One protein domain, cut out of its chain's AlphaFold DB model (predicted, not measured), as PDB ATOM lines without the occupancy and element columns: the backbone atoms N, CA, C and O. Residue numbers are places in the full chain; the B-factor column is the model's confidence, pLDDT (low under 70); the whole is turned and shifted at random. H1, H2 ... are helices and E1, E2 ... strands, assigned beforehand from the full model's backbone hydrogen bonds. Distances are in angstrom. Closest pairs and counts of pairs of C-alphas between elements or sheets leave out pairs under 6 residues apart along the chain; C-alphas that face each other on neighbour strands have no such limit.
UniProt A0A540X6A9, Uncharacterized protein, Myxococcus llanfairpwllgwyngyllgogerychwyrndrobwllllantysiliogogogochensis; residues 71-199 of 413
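Overview. This is residues 71 to 199 of the 413 residues of an uncharacterized protein of Myxococcus llanfairpwllgwyngyllgogerychwyrndrobwllllantysiliogogogochensis (UniProt A0A540X6A9). Amid long loops and little regular structure runs a twisted sheet of parallel strands, E1 E2 E3 E4 E5, with H2 and H3 side by side and H2 grazing it. Three named helices and five named strands hold 49 of 129 printed residues, a mixed class. The whole is compact, radius of gyration of the C-alphas 13.8 A, spanning 41 by 32 by 23 A.

Along the chain. H1 is residues 86 to 90, E1 93 to 98, H2 100 to 107, E2 116 to 121, H3 130 to 139, E3 145 to 149, E4 165 to 169, E5 187 to 190. C-alpha 86 is at (-23.378, -125.471, -39.689), C-alpha 190 at (-56.709, -131.159, -45.513).

Arrangement. N 96 of E1 and O 118 of its parallel neighbour E2 are 2.9 A apart. H2 and H3 touch, their closest C-alphas, Ala 107 and Leu 136, 4.5 A apart. E1, H2, E2 and E2, H3, E3 are strand-helix-strand units, parallel neighbours with a helix between, with right-handed crossovers.

Size, cuts and confidence. The links E3 to E4 and E4 to E5 are long. The pLDDT is under 70 at residues 77, 170 to 178 and 190 to 199.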
ATOM      1  N   ALA A  71     -37.277-126.076 -33.769       89.12
ATOM      2  CA  ALA A  71     -38.040-125.320 -34.744       89.12
ATOM      3  C   ALA A  71     -37.243-124.089 -35.169       89.12
ATOM      4  O   ALA A  71     -36.754-123.342 -34.328       89.12
ATOM      5  N   LEU A  72     -37.116-123.895 -36.477       89.88
ATOM      6  CA  LEU A  72     -36.538-122.705 -37.085       89.88
ATOM      7  C   LEU A  72     -37.553-122.133 -38.072       89.88
ATOM      8  O   LEU A  72     -38.245-122.886 -38.761       89.88
ATOM      9  N   ARG A  73     -37.639-120.810 -38.163       89.19
ATOM     10  CA  ARG A  73     -38.495-120.134 -39.139       89.19
ATOM     11  C   ARG A  73     -37.671-119.158 -39.964       89.19
ATOM     12  O   ARG A  73     -36.752-118.532 -39.444       89.19
ATOM     13  N   ASP A  74     -37.998-119.050 -41.244       85.75
ATOM     14  CA  ASP A  74     -37.466-118.028 -42.149       85.75
ATOM     15  C   ASP A  74     -38.224-116.712 -41.946       85.75
ATOM     16  O   ASP A  74     -39.007-116.271 -42.786       85.75
ATOM     17  N   ASP A  75     -38.083-116.139 -40.753       80.94
ATOM     18  CA  ASP A  75     -38.750-114.909 -40.345       80.94
ATOM     19  C   ASP A  75     -37.814-114.006 -39.534       80.94
ATOM     20  O   ASP A  75     -36.668-114.345 -39.244       80.94
ATOM     21  N   ARG A  76     -38.313-112.822 -39.167       75.25
ATOM     22  CA  ARG A  76     -37.560-111.828 -38.388       75.25
ATOM     23  C   ARG A  76     -37.262-112.252 -36.944       75.25
ATOM     24  O   ARG A  76     -36.525-111.546 -36.263       75.25
ATOM     25  N   PHE A  77     -37.868-113.337 -36.453       69.88
ATOM     26  CA  PHE A  77     -37.744-113.760 -35.056       69.88
ATOM     27  C   PHE A  77     -36.523-114.651 -34.827       69.88
ATOM     28  O   PHE A  77     -36.018-114.722 -33.706       69.88
ATOM     29  N   HIS A  78     -36.026-115.301 -35.879       80.19
ATOM     30  CA  HIS A  78     -34.800-116.080 -35.820       80.19
ATOM     31  C   HIS A  78     -33.642-115.307 -36.457       80.19
ATOM     32  O   HIS A  78     -33.832-114.594 -37.444       80.19
ATOM     33  N   PRO A  79     -32.417-115.448 -35.930       81.44
ATOM     34  CA  PRO A  79     -31.256-114.830 -36.543       81.44
ATOM     35  C   PRO A  79     -31.103-115.222 -38.025       81.44
ATOM     36  O   PRO A  79     -31.194-116.408 -38.362       81.44
ATOM     37  N   PRO A  80     -30.823-114.263 -38.924       83.50
ATOM     38  CA  PRO A  80     -30.691-114.552 -40.345       83.50
ATOM     39  C   PRO A  80     -29.468-115.437 -40.626       83.50
ATOM     40  O   PRO A  80     -28.444-115.369 -39.937       83.50
ATOM     41  N   GLY A  81     -29.573-116.269 -41.664       86.88
ATOM     42  CA  GLY A  81     -28.482-117.129 -42.133       86.88
ATOM     43  C   GLY A  81     -28.201-118.358 -41.260       86.88
ATOM     44  O   GLY A  81     -27.223-119.062 -41.505       86.88
ATOM     45  N   LEU A  82     -29.035-118.665 -40.256       90.81
ATOM     46  CA  LEU A  82     -28.859-119.880 -39.447       90.81
ATOM     47  C   LEU A  82     -28.990-121.160 -40.268       90.81
ATOM     48  O   LEU A  82     -28.211-122.092 -40.059       90.81
ATOM     49  N   LEU A  83     -29.907-121.190 -41.237       92.81
ATOM     50  CA  LEU A  83     -30.056-122.326 -42.146       92.81
ATOM     51  C   LEU A  83     -28.788-122.569 -42.988       92.81
ATOM     52  O   LEU A  83     -28.443-123.718 -43.279       92.81
ATOM     53  N   ASP A  84     -28.079-121.500 -43.345       91.06
ATOM     54  CA  ASP A  84     -26.851-121.542 -44.148       91.06
ATOM     55  C   ASP A  84     -25.594-121.768 -43.292       91.06
ATOM     56  O   ASP A  84     -24.497-121.987 -43.809       91.06
ATOM     57  N   SER A  85     -25.737-121.759 -41.967       90.50
ATOM     58  CA  SER A  85     -24.664-122.075 -41.026       90.50
ATOM     59  C   SER A  85     -24.551-123.591 -40.776       90.50
ATOM     60  O   SER A  85     -25.454-124.347 -41.151       90.50
ATOM     61  N   PRO A  86     -23.485-124.070 -40.103       86.94
ATOM     62  CA  PRO A  86     -23.378-125.471 -39.689       86.94
ATOM     63  C   PRO A  86     -24.580-125.975 -38.867       86.94
ATOM     64  O   PRO A  86     -24.960-127.141 -38.999       86.94
ATOM     65  N   LEU A  87     -25.236-125.091 -38.095       90.19
ATOM     66  CA  LEU A  87     -26.454-125.405 -37.331       90.19
ATOM     67  C   LEU A  87     -27.617-125.854 -38.208       90.19
ATOM     68  O   LEU A  87     -28.430-126.667 -37.770       90.19
ATOM     69  N   GLY A  88     -27.695-125.354 -39.441       93.19
ATOM     70  CA  GLY A  88     -28.774-125.680 -40.362       93.19
ATOM     71  C   GLY A  88     -28.880-127.177 -40.665       93.19
ATOM     72  O   GLY A  88     -29.934-127.634 -41.098       93.19
ATOM     73  N   THR A  89     -27.813-127.951 -40.448       95.00
ATOM     74  CA  THR A  89     -27.819-129.418 -40.587       95.00
ATOM     75  C   THR A  89     -28.685-130.082 -39.513       95.00
ATOM     76  O   THR A  89     -29.289-131.119 -39.774       95.00
ATOM     77  N   PHE A  90     -28.773-129.479 -38.322       95.19
ATOM     78  CA  PHE A  90     -29.389-130.033 -37.107       95.19
ATOM     79  C   PHE A  90     -30.778-129.450 -36.808       95.19
ATOM     80  O   PHE A  90     -31.288-129.562 -35.691       95.19
ATOM     81  N   VAL A  91     -31.398-128.814 -37.801       95.94
ATOM     82  CA  VAL A  91     -32.772-128.313 -37.716       95.94
ATOM     83  C   VAL A  91     -33.740-129.480 -37.878       95.94
ATOM     84  O   VAL A  91     -33.664-130.214 -38.860       95.94
ATOM     85  N   ARG A  92     -34.666-129.640 -36.928       94.94
ATOM     86  CA  ARG A  92     -35.681-130.705 -36.952       94.94
ATOM     87  C   ARG A  92     -36.983-130.290 -37.612       94.94
ATOM     88  O   ARG A  92     -37.605-131.105 -38.289       94.94
ATOM     89  N   ARG A  93     -37.388-129.036 -37.427       95.75
ATOM     90  CA  ARG A  93     -38.568-128.459 -38.070       95.75
ATOM     91  C   ARG A  93     -38.192-127.126 -38.678       95.75
ATOM     92  O   ARG A  93     -37.569-126.308 -37.999       95.75
ATOM     93  N   TYR A  94     -38.573-126.910 -39.927       96.19
ATOM     94  CA  TYR A  94     -38.301-125.656 -40.613       96.19
ATOM     95  C   TYR A  94     -39.567-125.113 -41.258       96.19
ATOM     96  O   TYR A  94     -40.247-125.828 -41.992       96.19
ATOM     97  N   THR A  95     -39.868-123.846 -40.987       93.94
ATOM     98  CA  THR A  95     -40.892-123.099 -41.713       93.94
ATOM     99  C   THR A  95     -40.205-122.129 -42.652       93.94
ATOM    100  O   THR A  95     -39.465-121.258 -42.201       93.94
ATOM    101  N   VAL A  96     -40.482-122.247 -43.942       94.56
ATOM    102  CA  VAL A  96     -39.964-121.351 -44.971       94.56
ATOM    103  C   VAL A  96     -41.113-120.639 -45.659       94.56
ATOM    104  O   VAL A  96     -42.112-121.259 -46.030       94.56
ATOM    105  N   ARG A  97     -40.980-119.321 -45.804       91.56
ATOM    106  CA  ARG A  97     -41.895-118.492 -46.581       91.56
ATOM    107  C   ARG A  97     -41.162-117.996 -47.814       91.56
ATOM    108  O   ARG A  97     -40.060-117.477 -47.691       91.56
ATOM    109  N   GLY A  98     -41.780-118.113 -48.982       93.44
ATOM    110  CA  GLY A  98     -41.171-117.601 -50.203       93.44
ATOM    111  C   GLY A  98     -41.608-118.343 -51.449       93.44
ATOM    112  O   GLY A  98     -42.726-118.838 -51.542       93.44
ATOM    113  N   ASP A  99     -40.707-118.387 -52.412       95.56
ATOM    114  CA  ASP A  99     -40.888-119.018 -53.708       95.56
ATOM    115  C   ASP A  99     -39.960-120.238 -53.852       95.56
ATOM    116  O   ASP A  99     -39.440-120.791 -52.875       95.56
ATOM    117  N   GLU A 100     -39.748-120.664 -55.092       97.12
ATOM    118  CA  GLU A 100     -38.815-121.726 -55.441       97.12
ATOM    119  C   GLU A 100     -37.382-121.464 -54.945       97.12
ATOM    120  O   GLU A 100     -36.713-122.405 -54.512       97.12
ATOM    121  N   GLN A 101     -36.903-120.213 -54.935       97.00
ATOM    122  CA  GLN A 101     -35.531-119.903 -54.515       97.00
ATOM    123  C   GLN A 101     -35.321-120.194 -53.028       97.00
ATOM    124  O   GLN A 101     -34.255-120.673 -52.628       97.00
ATOM    125  N   ALA A 102     -36.346-119.964 -52.205       95.44
ATOM    126  CA  ALA A 102     -36.292-120.264 -50.778       95.44
ATOM    127  C   ALA A 102     -36.141-121.777 -50.521       95.44
ATOM    128  O   ALA A 102     -35.336-122.196 -49.681       95.44
ATOM    129  N   LEU A 103     -36.851-122.608 -51.292       97.56
ATOM    130  CA  LEU A 103     -36.713-124.066 -51.240       97.56
ATOM    131  C   LEU A 103     -35.398-124.553 -51.858       97.56
ATOM    132  O   LEU A 103     -34.772-125.455 -51.303       97.56
ATOM    133  N   ALA A 104     -34.926-123.924 -52.934       97.81
ATOM    134  CA  ALA A 104     -33.620-124.218 -53.520       97.81
ATOM    135  C   ALA A 104     -32.485-123.948 -52.518       97.81
ATOM    136  O   ALA A 104     -31.568-124.760 -52.381       97.81
ATOM    137  N   ARG A 105     -32.573-122.862 -51.736       96.25
ATOM    138  CA  ARG A 105     -31.630-122.576 -50.642       96.25
ATOM    139  C   ARG A 105     -31.666-123.664 -49.568       96.25
ATOM    140  O   ARG A 105     -30.608-124.127 -49.140       96.25
ATOM    141  N   LEU A 106     -32.853-124.120 -49.163       96.94
ATOM    142  CA  LEU A 106     -32.993-125.236 -48.220       96.94
ATOM    143  C   LEU A 106     -32.340-126.521 -48.757       96.94
ATOM    144  O   LEU A 106     -31.572-127.155 -48.026       96.94
ATOM    145  N   ALA A 107     -32.600-126.844 -50.026       97.88
ATOM    146  CA  ALA A 107     -32.108-128.026 -50.732       97.88
ATOM    147  C   ALA A 107     -30.609-127.978 -51.081       97.88
ATOM    148  O   ALA A 107     -30.012-129.011 -51.371       97.88
ATOM    149  N   SER A 108     -29.972-126.804 -51.018       97.12
ATOM    150  CA  SER A 108     -28.552-126.624 -51.369       97.12
ATOM    151  C   SER A 108     -27.567-127.389 -50.473       97.12
ATOM    152  O   SER A 108     -26.383-127.492 -50.799       97.12
ATOM    153  N   ARG A 109     -28.028-127.918 -49.331       96.88
ATOM    154  CA  ARG A 109     -27.220-128.688 -48.379       96.88
ATOM    155  C   ARG A 109     -28.016-129.847 -47.780       96.88
ATOM    156  O   ARG A 109     -29.212-129.683 -47.555       96.88
ATOM    157  N   PRO A 110     -27.361-130.965 -47.417       97.56
ATOM    158  CA  PRO A 110     -28.012-132.054 -46.695       97.56
ATOM    159  C   PRO A 110     -28.610-131.608 -45.350       97.56
ATOM    160  O   PRO A 110     -27.957-130.938 -44.548       97.56
ATOM    161  N   ARG A 111     -29.843-132.039 -45.088       97.50
ATOM    162  CA  ARG A 111     -30.667-131.792 -43.895       97.50
ATOM    163  C   ARG A 111     -31.136-133.125 -43.288       97.50
ATOM    164  O   ARG A 111     -32.335-133.400 -43.229       97.50
ATOM    165  N   PRO A 112     -30.213-133.985 -42.824       96.62
ATOM    166  CA  PRO A 112     -30.560-135.324 -42.348       96.62
ATOM    167  C   PRO A 112     -31.447-135.305 -41.096       96.62
ATOM    168  O   PRO A 112     -32.118-136.283 -40.805       96.62
ATOM    169  N   TRP A 113     -31.486-134.208 -40.343       96.00
ATOM    170  CA  TRP A 113     -32.283-134.138 -39.119       96.00
ATOM    171  C   TRP A 113     -33.657-133.492 -39.311       96.00
ATOM    172  O   TRP A 113     -34.457-133.508 -38.372       96.00
ATOM    173  N   LEU A 114     -33.953-132.966 -40.507       97.62
ATOM    174  CA  LEU A 114     -35.224-132.313 -40.797       97.62
ATOM    175  C   LEU A 114     -36.327-133.364 -40.931       97.62
ATOM    176  O   LEU A 114     -36.350-134.136 -41.884       97.62
ATOM    177  N   VAL A 115     -37.244-133.376 -39.965       97.06
ATOM    178  CA  VAL A 115     -38.379-134.310 -39.918       97.06
ATOM    179  C   VAL A 115     -39.687-133.665 -40.359       97.06
ATOM    180  O   VAL A 115     -40.604-134.379 -40.760       97.06
ATOM    181  N   GLN A 116     -39.771-132.334 -40.313       96.88
ATOM    182  CA  GLN A 116     -40.962-131.581 -40.693       96.88
ATOM    183  C   GLN A 116     -40.583-130.318 -41.464       96.88
ATOM    184  O   GLN A 116     -39.720-129.548 -41.029       96.88
ATOM    185  N   LEU A 117     -41.269-130.085 -42.579       97.56
ATOM    186  CA  LEU A 117     -41.129-128.885 -43.395       97.56
ATOM    187  C   LEU A 117     -42.494-128.232 -43.567       97.56
ATOM    188  O   LEU A 117     -43.439-128.871 -44.021       97.56
ATOM    189  N   THR A 118     -42.569-126.944 -43.261       95.44
ATOM    190  CA  THR A 118     -43.724-126.107 -43.573       95.44
ATOM    191  C   THR A 118     -43.318-125.095 -44.628       95.44
ATOM    192  O   THR A 118     -42.445-124.265 -44.386       95.44
ATOM    193  N   PHE A 119     -43.958-125.144 -45.790       95.00
ATOM    194  CA  PHE A 119     -43.759-124.175 -46.856       95.00
ATOM    195  C   PHE A 119     -44.986-123.277 -46.997       95.00
ATOM    196  O   PHE A 119     -46.109-123.759 -47.144       95.00
ATOM    197  N   ILE A 120     -44.748-121.969 -46.941       90.62
ATOM    198  CA  ILE A 120     -45.752-120.918 -47.097       90.62
ATOM    199  C   ILE A 120     -45.403-120.139 -48.370       90.62
ATOM    200  O   ILE A 120     -44.507-119.287 -48.329       90.62
ATOM    201  N   PRO A 121     -46.062-120.409 -49.508       89.94
ATOM    202  CA  PRO A 121     -45.795-119.691 -50.740       89.94
ATOM    203  C   PRO A 121     -45.999-118.179 -50.583       89.94
ATOM    204  O   PRO A 121     -46.915-117.731 -49.893       89.94
ATOM    205  N   SER A 122     -45.164-117.376 -51.242       88.31
ATOM    206  CA  SER A 122     -45.302-115.912 -51.278       88.31
ATOM    207  C   SER A 122     -46.516-115.435 -52.088       88.31
ATOM    208  O   SER A 122     -46.904-114.275 -51.967       88.31
ATOM    209  N   GLY A 123     -47.136-116.316 -52.882       83.25
ATOM    210  CA  GLY A 123     -48.345-116.024 -53.647       83.25
ATOM    211  C   GLY A 123     -49.015-117.271 -54.245       83.25
ATOM    212  O   GLY A 123     -48.433-118.358 -54.239       83.25
ATOM    213  N   PRO A 124     -50.232-117.129 -54.802       76.25
ATOM    214  CA  PRO A 124     -51.064-118.248 -55.269       76.25
ATOM    215  C   PRO A 124     -50.549-118.942 -56.541       76.25
ATOM    216  O   PRO A 124     -51.034-120.014 -56.896       76.25
ATOM    217  N   GLY A 125     -49.604-118.318 -57.250       83.56
ATOM    218  CA  GLY A 125     -49.016-118.827 -58.493       83.56
ATOM    219  C   GLY A 125     -47.628-119.444 -58.331       83.56
ATOM    220  O   GLY A 125     -47.006-119.771 -59.336       83.56
ATOM    221  N   VAL A 126     -47.117-119.572 -57.102       91.31
ATOM    222  CA  VAL A 126     -45.806-120.187 -56.874       91.31
ATOM    223  C   VAL A 126     -45.868-121.651 -57.294       91.31
ATOM    224  O   VAL A 126     -46.698-122.420 -56.809       91.31
ATOM    225  N   GLN A 127     -44.977-122.014 -58.205       94.69
ATOM    226  CA  GLN A 127     -44.730-123.376 -58.653       94.69
ATOM    227  C   GLN A 127     -43.253-123.673 -58.433       94.69
ATOM    228  O   GLN A 127     -42.410-122.788 -58.586       94.69
ATOM    229  N   VAL A 128     -42.951-124.898 -58.030       96.62
ATOM    230  CA  VAL A 128     -41.595-125.361 -57.754       96.62
ATOM    231  C   VAL A 128     -41.247-126.396 -58.806       96.62
ATOM    232  O   VAL A 128     -41.987-127.364 -58.986       96.62
ATOM    233  N   SER A 129     -40.133-126.195 -59.510       97.56
ATOM    234  CA  SER A 129     -39.722-127.125 -60.555       97.56
ATOM    235  C   SER A 129     -39.413-128.512 -59.992       97.56
ATOM    236  O   SER A 129     -38.984-128.671 -58.842       97.56
ATOM    237  N   ASP A 130     -39.529-129.521 -60.853       97.56
ATOM    238  CA  ASP A 130     -39.100-130.888 -60.552       97.56
ATOM    239  C   ASP A 130     -37.638-130.940 -60.083       97.56
ATOM    240  O   ASP A 130     -37.301-131.708 -59.189       97.56
ATOM    241  N   THR A 131     -36.774-130.065 -60.612       98.25
ATOM    242  CA  THR A 131     -35.358-130.003 -60.221       98.25
ATOM    243  C   THR A 131     -35.189-129.601 -58.754       98.25
ATOM    244  O   THR A 131     -34.447-130.253 -58.018       98.25
ATOM    245  N   VAL A 132     -35.886-128.553 -58.300       98.38
ATOM    246  CA  VAL A 132     -35.815-128.111 -56.897       98.38
ATOM    247  C   VAL A 132     -36.526-129.098 -55.977       98.38
ATOM    248  O   VAL A 132     -36.026-129.372 -54.884       98.38
ATOM    249  N   ARG A 133     -37.642-129.686 -56.419       98.12
ATOM    250  CA  ARG A 133     -38.319-130.769 -55.696       98.12
ATOM    251  C   ARG A 133     -37.379-131.946 -55.446       98.12
ATOM    252  O   ARG A 133     -37.246-132.383 -54.305       98.12
ATOM    253  N   ASP A 134     -36.736-132.460 -56.487       98.38
ATOM    254  CA  ASP A 134     -35.895-133.654 -56.390       98.38
ATOM    255  C   ASP A 134     -34.647-133.374 -55.543       98.38
ATOM    256  O   ASP A 134     -34.257-134.199 -54.709       98.38
ATOM    257  N   ALA A 135     -34.079-132.169 -55.659       98.50
ATOM    258  CA  ALA A 135     -33.010-131.707 -54.778       98.50
ATOM    259  C   ALA A 135     -33.466-131.623 -53.312       98.50
ATOM    260  O   ALA A 135     -32.733-132.038 -52.413       98.50
ATOM    261  N   LEU A 136     -34.681-131.131 -53.052       98.44
ATOM    262  CA  LEU A 136     -35.245-131.061 -51.705       98.44
ATOM    263  C   LEU A 136     -35.456-132.457 -51.107       98.44
ATOM    264  O   LEU A 136     -35.109-132.674 -49.943       98.44
ATOM    265  N   ILE A 137     -35.962-133.410 -51.895       98.44
ATOM    266  CA  ILE A 137     -36.116-134.814 -51.484       98.44
ATOM    267  C   ILE A 137     -34.752-135.409 -51.118       98.44
ATOM    268  O   ILE A 137     -34.595-135.976 -50.037       98.44
ATOM    269  N   ALA A 138     -33.741-135.227 -51.970       98.19
ATOM    270  CA  ALA A 138     -32.389-135.717 -51.705       98.19
ATOM    271  C   ALA A 138     -31.763-135.070 -50.456       98.19
ATOM    272  O   ALA A 138     -31.078-135.736 -49.678       98.19
ATOM    273  N   ALA A 139     -32.018-133.779 -50.239       98.12
ATOM    274  CA  ALA A 139     -31.511-133.051 -49.088       98.12
ATOM    275  C   ALA A 139     -32.183-133.465 -47.770       98.12
ATOM    276  O   ALA A 139     -31.571-133.292 -46.721       98.12
ATOM    277  N   THR A 140     -33.401-134.009 -47.776       98.31
ATOM    278  CA  THR A 140     -34.210-134.203 -46.556       98.31
ATOM    279  C   THR A 140     -34.585-135.673 -46.301       98.31
ATOM    280  O   THR A 140     -35.746-135.982 -46.057       98.31
ATOM    281  N   PRO A 141     -33.625-136.619 -46.247       98.12
ATOM    282  CA  PRO A 141     -33.909-138.064 -46.278       98.12
ATOM    283  C   PRO A 141     -34.826-138.574 -45.148       98.12
ATOM    284  O   PRO A 141     -35.460-139.625 -45.280       98.12
ATOM    285  N   HIS A 142     -34.926-137.831 -44.045       97.12
ATOM    286  CA  HIS A 142     -35.740-138.151 -42.875       97.12
ATOM    287  C   HIS A 142     -36.998-137.279 -42.731       97.12
ATOM    288  O   HIS A 142     -37.623-137.307 -41.670       97.12
ATOM    289  N   LEU A 143     -37.399-136.545 -43.775       97.81
ATOM    290  CA  LEU A 143     -38.641-135.776 -43.786       97.81
ATOM    291  C   LEU A 143     -39.842-136.721 -43.679       97.81
ATOM    292  O   LEU A 143     -40.023-137.606 -44.514       97.81
ATOM    293  N   GLN A 144     -40.652-136.529 -42.640       96.81
ATOM    294  CA  GLN A 144     -41.841-137.335 -42.338       96.81
ATOM    295  C   GLN A 144     -43.133-136.558 -42.590       96.81
ATOM    296  O   GLN A 144     -44.144-137.152 -42.975       96.81
ATOM    297  N   GLU A 145     -43.097-135.243 -42.369       96.06
ATOM    298  CA  GLU A 145     -44.260-134.360 -42.405       96.06
ATOM    299  C   GLU A 145     -43.989-133.160 -43.321       96.06
ATOM    300  O   GLU A 145     -43.003-132.437 -43.149       96.06
ATOM    301  N   LEU A 146     -44.871-132.945 -44.295       96.12
ATOM    302  CA  LEU A 146     -44.822-131.804 -45.205       96.12
ATOM    303  C   LEU A 146     -46.122-131.007 -45.102       96.12
ATOM    304  O   LEU A 146     -47.198-131.540 -45.360       96.12
ATOM    305  N   HIS A 147     -46.021-129.723 -44.777       93.44
ATOM    306  CA  HIS A 147     -47.156-128.803 -44.749       93.44
ATOM    307  C   HIS A 147     -47.014-127.779 -45.874       93.44
ATOM    308  O   HIS A 147     -46.035-127.036 -45.924       93.44
ATOM    309  N   LEU A 148     -47.997-127.735 -46.765       92.25
ATOM    310  CA  LEU A 148     -48.057-126.842 -47.919       92.25
ATOM    311  C   LEU A 148     -49.190-125.848 -47.684       92.25
ATOM    312  O   LEU A 148     -50.356-126.171 -47.893       92.25
ATOM    313  N   LEU A 149     -48.855-124.661 -47.183       85.88
ATOM    314  CA  LEU A 149     -49.825-123.674 -46.716       85.88
ATOM    315  C   LEU A 149     -50.013-122.568 -47.760       85.88
ATOM    316  O   LEU A 149     -49.365-121.528 -47.677       85.88
ATOM    317  N   GLY A 150     -50.885-122.786 -48.743       79.94
ATOM    318  CA  GLY A 150     -51.249-121.781 -49.746       79.94
ATOM    319  C   GLY A 150     -52.338-122.288 -50.687       79.94
ATOM    320  O   GLY A 150     -52.510-123.489 -50.817       79.94
ATOM    321  N   ALA A 151     -53.049-121.390 -51.372       77.00
ATOM    322  CA  ALA A 151     -54.251-121.720 -52.151       77.00
ATOM    323  C   ALA A 151     -54.099-122.878 -53.163       77.00
ATOM    324  O   ALA A 151     -55.085-123.532 -53.509       77.00
ATOM    325  N   ARG A 152     -52.880-123.133 -53.653       82.38
ATOM    326  CA  ARG A 152     -52.553-124.260 -54.533       82.38
ATOM    327  C   ARG A 152     -51.288-124.973 -54.053       82.38
ATOM    328  O   ARG A 152     -50.365-124.298 -53.591       82.38
ATOM    329  N   PRO A 153     -51.206-126.308 -54.203       87.62
ATOM    330  CA  PRO A 153     -49.956-127.023 -54.013       87.62
ATOM    331  C   PRO A 153     -48.867-126.443 -54.933       87.62
ATOM    332  O   PRO A 153     -49.114-126.250 -56.125       87.62
ATOM    333  N   PRO A 154     -47.663-126.182 -54.410       91.88
ATOM    334  CA  PRO A 154     -46.546-125.684 -55.207       91.88
ATOM    335  C   PRO A 154     -45.848-126.779 -56.026       91.88
ATOM    336  O   PRO A 154     -44.896-126.482 -56.738       91.88
ATOM    337  N   PHE A 155     -46.299-128.030 -55.912       93.19
ATOM    338  CA  PHE A 155     -45.777-129.184 -56.632       93.19
ATOM    339  C   PHE A 155     -46.928-129.931 -57.305       93.19
ATOM    340  O   PHE A 155     -47.986-130.097 -56.693       93.19
ATOM    341  N   ASP A 156     -46.683-130.477 -58.495       91.25
ATOM    342  CA  ASP A 156     -47.601-131.433 -59.129       91.25
ATOM    343  C   ASP A 156     -47.504-132.822 -58.481       91.25
ATOM    344  O   ASP A 156     -48.498-133.524 -58.312       91.25
ATOM    345  N   ALA A 157     -46.301-133.214 -58.057       94.06
ATOM    346  CA  ALA A 157     -46.037-134.464 -57.351       94.06
ATOM    347  C   ALA A 157     -44.954-134.265 -56.289       94.06
ATOM    348  O   ALA A 157     -44.047-133.461 -56.496       94.06
ATOM    349  N   PHE A 158     -44.999-135.020 -55.187       96.00
ATOM    350  CA  PHE A 158     -43.943-135.021 -54.164       96.00
ATOM    351  C   PHE A 158     -43.595-136.450 -53.700       96.00
ATOM    352  O   PHE A 158     -44.035-136.886 -52.632       96.00
ATOM    353  N   PRO A 159     -42.822-137.220 -54.495       96.69
ATOM    354  CA  PRO A 159     -42.568-138.643 -54.258       96.69
ATOM    355  C   PRO A 159     -41.474-138.900 -53.203       96.69
ATOM    356  O   PRO A 159     -40.481-139.578 -53.457       96.69
ATOM    357  N   HIS A 160     -41.631-138.345 -52.001       97.06
ATOM    358  CA  HIS A 160     -40.634-138.473 -50.940       97.06
ATOM    359  C   HIS A 160     -40.760-139.814 -50.184       97.06
ATOM    360  O   HIS A 160     -41.806-140.074 -49.587       97.06
ATOM    361  N   PRO A 161     -39.703-140.650 -50.103       96.75
ATOM    362  CA  PRO A 161     -39.803-142.027 -49.591       96.75
ATOM    363  C   PRO A 161     -40.157-142.121 -48.095       96.75
ATOM    364  O   PRO A 161     -40.837-143.055 -47.659       96.75
ATOM    365  N   SER A 162     -39.707-141.145 -47.306       96.56
ATOM    366  CA  SER A 162     -39.933-141.096 -45.853       96.56
ATOM    367  C   SER A 162     -41.163-140.292 -45.435       96.56
ATOM    368  O   SER A 162     -41.554-140.377 -44.270       96.56
ATOM    369  N   VAL A 163     -41.780-139.532 -46.351       96.94
ATOM    370  CA  VAL A 163     -42.948-138.720 -45.988       96.94
ATOM    371  C   VAL A 163     -44.113-139.665 -45.722       96.94
ATOM    372  O   VAL A 163     -44.322-140.649 -46.433       96.94
ATOM    373  N   ARG A 164     -44.833-139.394 -44.637       95.50
ATOM    374  CA  ARG A 164     -46.008-140.161 -44.205       95.50
ATOM    375  C   ARG A 164     -47.254-139.301 -44.136       95.50
ATOM    376  O   ARG A 164     -48.337-139.816 -44.374       95.50
ATOM    377  N   HIS A 165     -47.088-138.008 -43.868       92.44
ATOM    378  CA  HIS A 165     -48.192-137.064 -43.800       92.44
ATOM    379  C   HIS A 165     -47.894-135.858 -44.681       92.44
ATOM    380  O   HIS A 165     -46.843-135.223 -44.550       92.44
ATOM    381  N   VAL A 166     -48.846-135.524 -45.545       92.25
ATOM    382  CA  VAL A 166     -48.851-134.267 -46.288       92.25
ATOM    383  C   VAL A 166     -50.093-133.502 -45.887       92.25
ATOM    384  O   VAL A 166     -51.206-133.997 -46.037       92.25
ATOM    385  N   SER A 167     -49.914-132.297 -45.363       89.00
ATOM    386  CA  SER A 167     -51.026-131.388 -45.115       89.00
ATOM    387  C   SER A 167     -51.053-130.314 -46.188       89.00
ATOM    388  O   SER A 167     -50.070-129.595 -46.364       89.00
ATOM    389  N   VAL A 168     -52.165-130.204 -46.907       86.75
ATOM    390  CA  VAL A 168     -52.358-129.165 -47.922       86.75
ATOM    391  C   VAL A 168     -53.383-128.184 -47.399       86.75
ATOM    392  O   VAL A 168     -54.496-128.566 -47.033       86.75
ATOM    393  N   GLY A 169     -52.995-126.918 -47.343       72.31
ATOM    394  CA  GLY A 169     -53.933-125.861 -47.069       72.31
ATOM    395  C   GLY A 169     -54.665-125.453 -48.336       72.31
ATOM    396  O   GLY A 169     -54.013-125.083 -49.295       72.31
ATOM    397  N   GLN A 170     -55.993-125.523 -48.373       61.09
ATOM    398  CA  GLN A 170     -56.787-124.944 -49.456       61.09
ATOM    399  C   GLN A 170     -57.739-123.890 -48.885       61.09
ATOM    400  O   GLN A 170     -58.690-124.236 -48.190       61.09
ATOM    401  N   GLU A 171     -57.505-122.620 -49.223       51.09
ATOM    402  CA  GLU A 171     -58.460-121.522 -49.018       51.09
ATOM    403  C   GLU A 171     -59.689-121.750 -49.902       51.09
ATOM    404  O   GLU A 171     -59.789-121.196 -50.982       51.09
ATOM    405  N   HIS A 172     -60.643-122.571 -49.448       40.62
ATOM    406  CA  HIS A 172     -61.980-122.747 -50.052       40.62
ATOM    407  C   HIS A 172     -62.146-123.847 -51.113       40.62
ATOM    408  O   HIS A 172     -63.055-123.765 -51.942       40.62
ATOM    409  N   LEU A 173     -61.343-124.917 -51.102       39.28
ATOM    410  CA  LEU A 173     -61.639-126.086 -51.938       39.28
ATOM    411  C   LEU A 173     -61.798-127.353 -51.090       39.28
ATOM    412  O   LEU A 173     -60.934-127.650 -50.270       39.28
ATOM    413  N   PRO A 174     -62.883-128.132 -51.280       43.03
ATOM    414  CA  PRO A 174     -62.966-129.456 -50.689       43.03
ATOM    415  C   PRO A 174     -61.795-130.301 -51.206       43.03
ATOM    416  O   PRO A 174     -61.494-130.275 -52.404       43.03
ATOM    417  N   ALA A 175     -61.192-131.102 -50.318       48.75
ATOM    418  CA  ALA A 175     -60.007-131.946 -50.551       48.75
ATOM    419  C   ALA A 175     -60.030-132.784 -51.854       48.75
ATOM    420  O   ALA A 175     -58.991-133.216 -52.346       48.75
ATOM    421  N   ARG A 176     -61.212-132.967 -52.460       45.41
ATOM    422  CA  ARG A 176     -61.447-133.621 -53.756       45.41
ATOM    423  C   ARG A 176     -60.821-132.922 -54.977       45.41
ATOM    424  O   ARG A 176     -60.881-133.496 -56.060       45.41
ATOM    425  N   ARG A 177     -60.242-131.720 -54.850       55.41
ATOM    426  CA  ARG A 177     -59.504-131.035 -55.940       55.41
ATOM    427  C   ARG A 177     -58.020-130.815 -55.638       55.41
ATOM    428  O   ARG A 177     -57.404-129.917 -56.210       55.41
ATOM    429  N   ASN A 178     -57.429-131.594 -54.737       63.22
ATOM    430  CA  ASN A 178     -55.979-131.585 -54.596       63.22
ATOM    431  C   ASN A 178     -55.337-132.233 -55.836       63.22
ATOM    432  O   ASN A 178     -55.607-133.394 -56.133       63.22
ATOM    433  N   THR A 179     -54.525-131.474 -56.571       79.25
ATOM    434  CA  THR A 179     -53.788-131.958 -57.749       79.25
ATOM    435  C   THR A 179     -52.447-132.596 -57.389       79.25
ATOM    436  O   THR A 179     -51.803-133.154 -58.269       79.25
ATOM    437  N   LEU A 180     -52.027-132.530 -56.119       88.00
ATOM    438  CA  LEU A 180     -50.754-133.082 -55.670       88.00
ATOM    439  C   LEU A 180     -50.776-134.615 -55.678       88.00
ATOM    440  O   LEU A 180     -51.463-135.240 -54.866       88.00
ATOM    441  N   ALA A 181     -49.952-135.220 -56.528       90.94
ATOM    442  CA  ALA A 181     -49.685-136.650 -56.496       90.94
ATOM    443  C   ALA A 181     -48.689-137.000 -55.371       90.94
ATOM    444  O   ALA A 181     -47.564-136.492 -55.324       90.94
ATOM    445  N   VAL A 182     -49.086-137.905 -54.475       90.62
ATOM    446  CA  VAL A 182     -48.230-138.459 -53.412       90.62
ATOM    447  C   VAL A 182     -48.124-139.985 -53.545       90.62
ATOM    448  O   VAL A 182     -49.027-140.599 -54.118       90.62
ATOM    449  N   PRO A 183     -47.045-140.616 -53.042       91.19
ATOM    450  CA  PRO A 183     -46.920-142.074 -53.029       91.19
ATOM    451  C   PRO A 183     -48.068-142.779 -52.295       91.19
ATOM    452  O   PRO A 183     -48.677-142.223 -51.379       91.19
ATOM    453  N   GLU A 184     -48.316-144.039 -52.654       89.25
ATOM    454  CA  GLU A 184     -49.278-144.895 -51.954       89.25
ATOM    455  C   GLU A 184     -48.910-145.036 -50.464       89.25
ATOM    456  O   GLU A 184     -47.739-145.166 -50.103       89.25
ATOM    457  N   GLY A 185     -49.916-144.978 -49.587       88.19
ATOM    458  CA  GLY A 185     -49.731-145.040 -48.133       88.19
ATOM    459  C   GLY A 185     -49.348-143.714 -47.463       88.19
ATOM    460  O   GLY A 185     -49.215-143.684 -46.239       88.19
ATOM    461  N   VAL A 186     -49.192-142.620 -48.217       90.25
ATOM    462  CA  VAL A 186     -49.065-141.269 -47.649       90.25
ATOM    463  C   VAL A 186     -50.446-140.720 -47.313       90.25
ATOM    464  O   VAL A 186     -51.326-140.634 -48.170       90.25
ATOM    465  N   GLU A 187     -50.629-140.306 -46.064       87.31
ATOM    466  CA  GLU A 187     -51.867-139.685 -45.620       87.31
ATOM    467  C   GLU A 187     -51.896-138.213 -46.050       87.31
ATOM    468  O   GLU A 187     -51.091-137.393 -45.594       87.31
ATOM    469  N   VAL A 188     -52.836-137.870 -46.934       86.25
ATOM    470  CA  VAL A 188     -53.101-136.482 -47.323       86.25
ATOM    471  C   VAL A 188     -54.197-135.930 -46.431       86.25
ATOM    472  O   VAL A 188     -55.356-136.328 -46.526       86.25
ATOM    473  N   ARG A 189     -53.826-134.981 -45.578       82.06
ATOM    474  CA  ARG A 189     -54.761-134.257 -44.722       82.06
ATOM    475  C   ARG A 189     -55.081-132.919 -45.371       82.06
ATOM    476  O   ARG A 189     -54.179-132.182 -45.776       82.06
ATOM    477  N   GLY A 190     -56.363-132.573 -45.438       67.38
ATOM    478  CA  GLY A 190     -56.709-131.159 -45.513       67.38
ATOM    479  C   GLY A 190     -56.178-130.507 -44.242       67.38
ATOM    480  O   GLY A 190     -56.371-131.051 -43.158       67.38
ATOM    481  N   CYS A 191     -55.461-129.395 -44.350       58.50
ATOM    482  CA  CYS A 191     -55.283-128.550 -43.178       58.50
ATOM    483  C   CYS A 191     -56.648-127.896 -42.913       58.50
ATOM    484  O   CYS A 191     -57.008-127.019 -43.699       58.50
ATOM    485  N   PRO A 192     -57.384-128.235 -41.833       45.41
ATOM    486  CA  PRO A 192     -58.566-127.454 -41.442       45.41
ATOM    487  C   PRO A 192     -58.205-125.969 -41.231       45.41
ATOM    488  O   PRO A 192     -59.031-125.081 -41.337       45.41
ATOM    489  N   HIS A 193     -56.917-125.680 -41.035       43.66
ATOM    490  CA  HIS A 193     -56.326-124.354 -40.852       43.66
ATOM    491  C   HIS A 193     -56.052-123.578 -42.147       43.66
ATOM    492  O   HIS A 193     -55.205-122.682 -42.167       43.66
ATOM    493  N   ALA A 194     -56.669-123.978 -43.254       35.94
ATOM    494  CA  ALA A 194     -56.495-123.317 -44.536       35.94
ATOM    495  C   ALA A 194     -57.748-122.641 -45.060       35.94
ATOM    496  O   ALA A 194     -57.722-122.143 -46.172       35.94
ATOM    497  N   GLU A 195     -58.792-122.522 -44.247       37.19
ATOM    498  CA  GLU A 195     -59.916-121.610 -44.471       37.19
ATOM    499  C   GLU A 195     -59.513-120.130 -44.306       37.19
ATOM    500  O   GLU A 195     -60.188-119.359 -43.635       37.19
ATOM    501  N   GLY A 196     -58.354-119.713 -44.824       36.50
ATOM    502  CA  GLY A 196     -57.829-118.357 -44.618       36.50
ATOM    503  C   GLY A 196     -57.488-118.029 -43.157       36.50
ATOM    504  O   GLY A 196     -57.042-116.926 -42.859       36.50
ATOM    505  N   ARG A 197     -57.635-118.988 -42.235       36.88
ATOM    506  CA  ARG A 197     -57.358-118.838 -40.805       36.88
ATOM    507  C   ARG A 197     -56.272-119.818 -40.394       36.88
ATOM    508  O   ARG A 197     -56.504-121.002 -40.162       36.88
ATOM    509  N   ARG A 198     -55.043-119.307 -40.343       36.38
ATOM    510  CA  ARG A 198     -53.876-120.029 -39.836       36.38
ATOM    511  C   ARG A 198     -54.171-120.515 -38.403       36.38
ATOM    512  O   ARG A 198     -54.545-119.708 -37.559       36.38
ATOM    513  N   GLY A 199     -53.932-121.784 -38.077       39.72
ATOM    514  CA  GLY A 199     -54.051-122.242 -36.685       39.72
ATOM    515  C   GLY A 199     -53.072-121.504 -35.761       39.72
ATOM    516  O   GLY A 199     -51.998-121.110 -36.210       39.72
TER     517      GLY A 199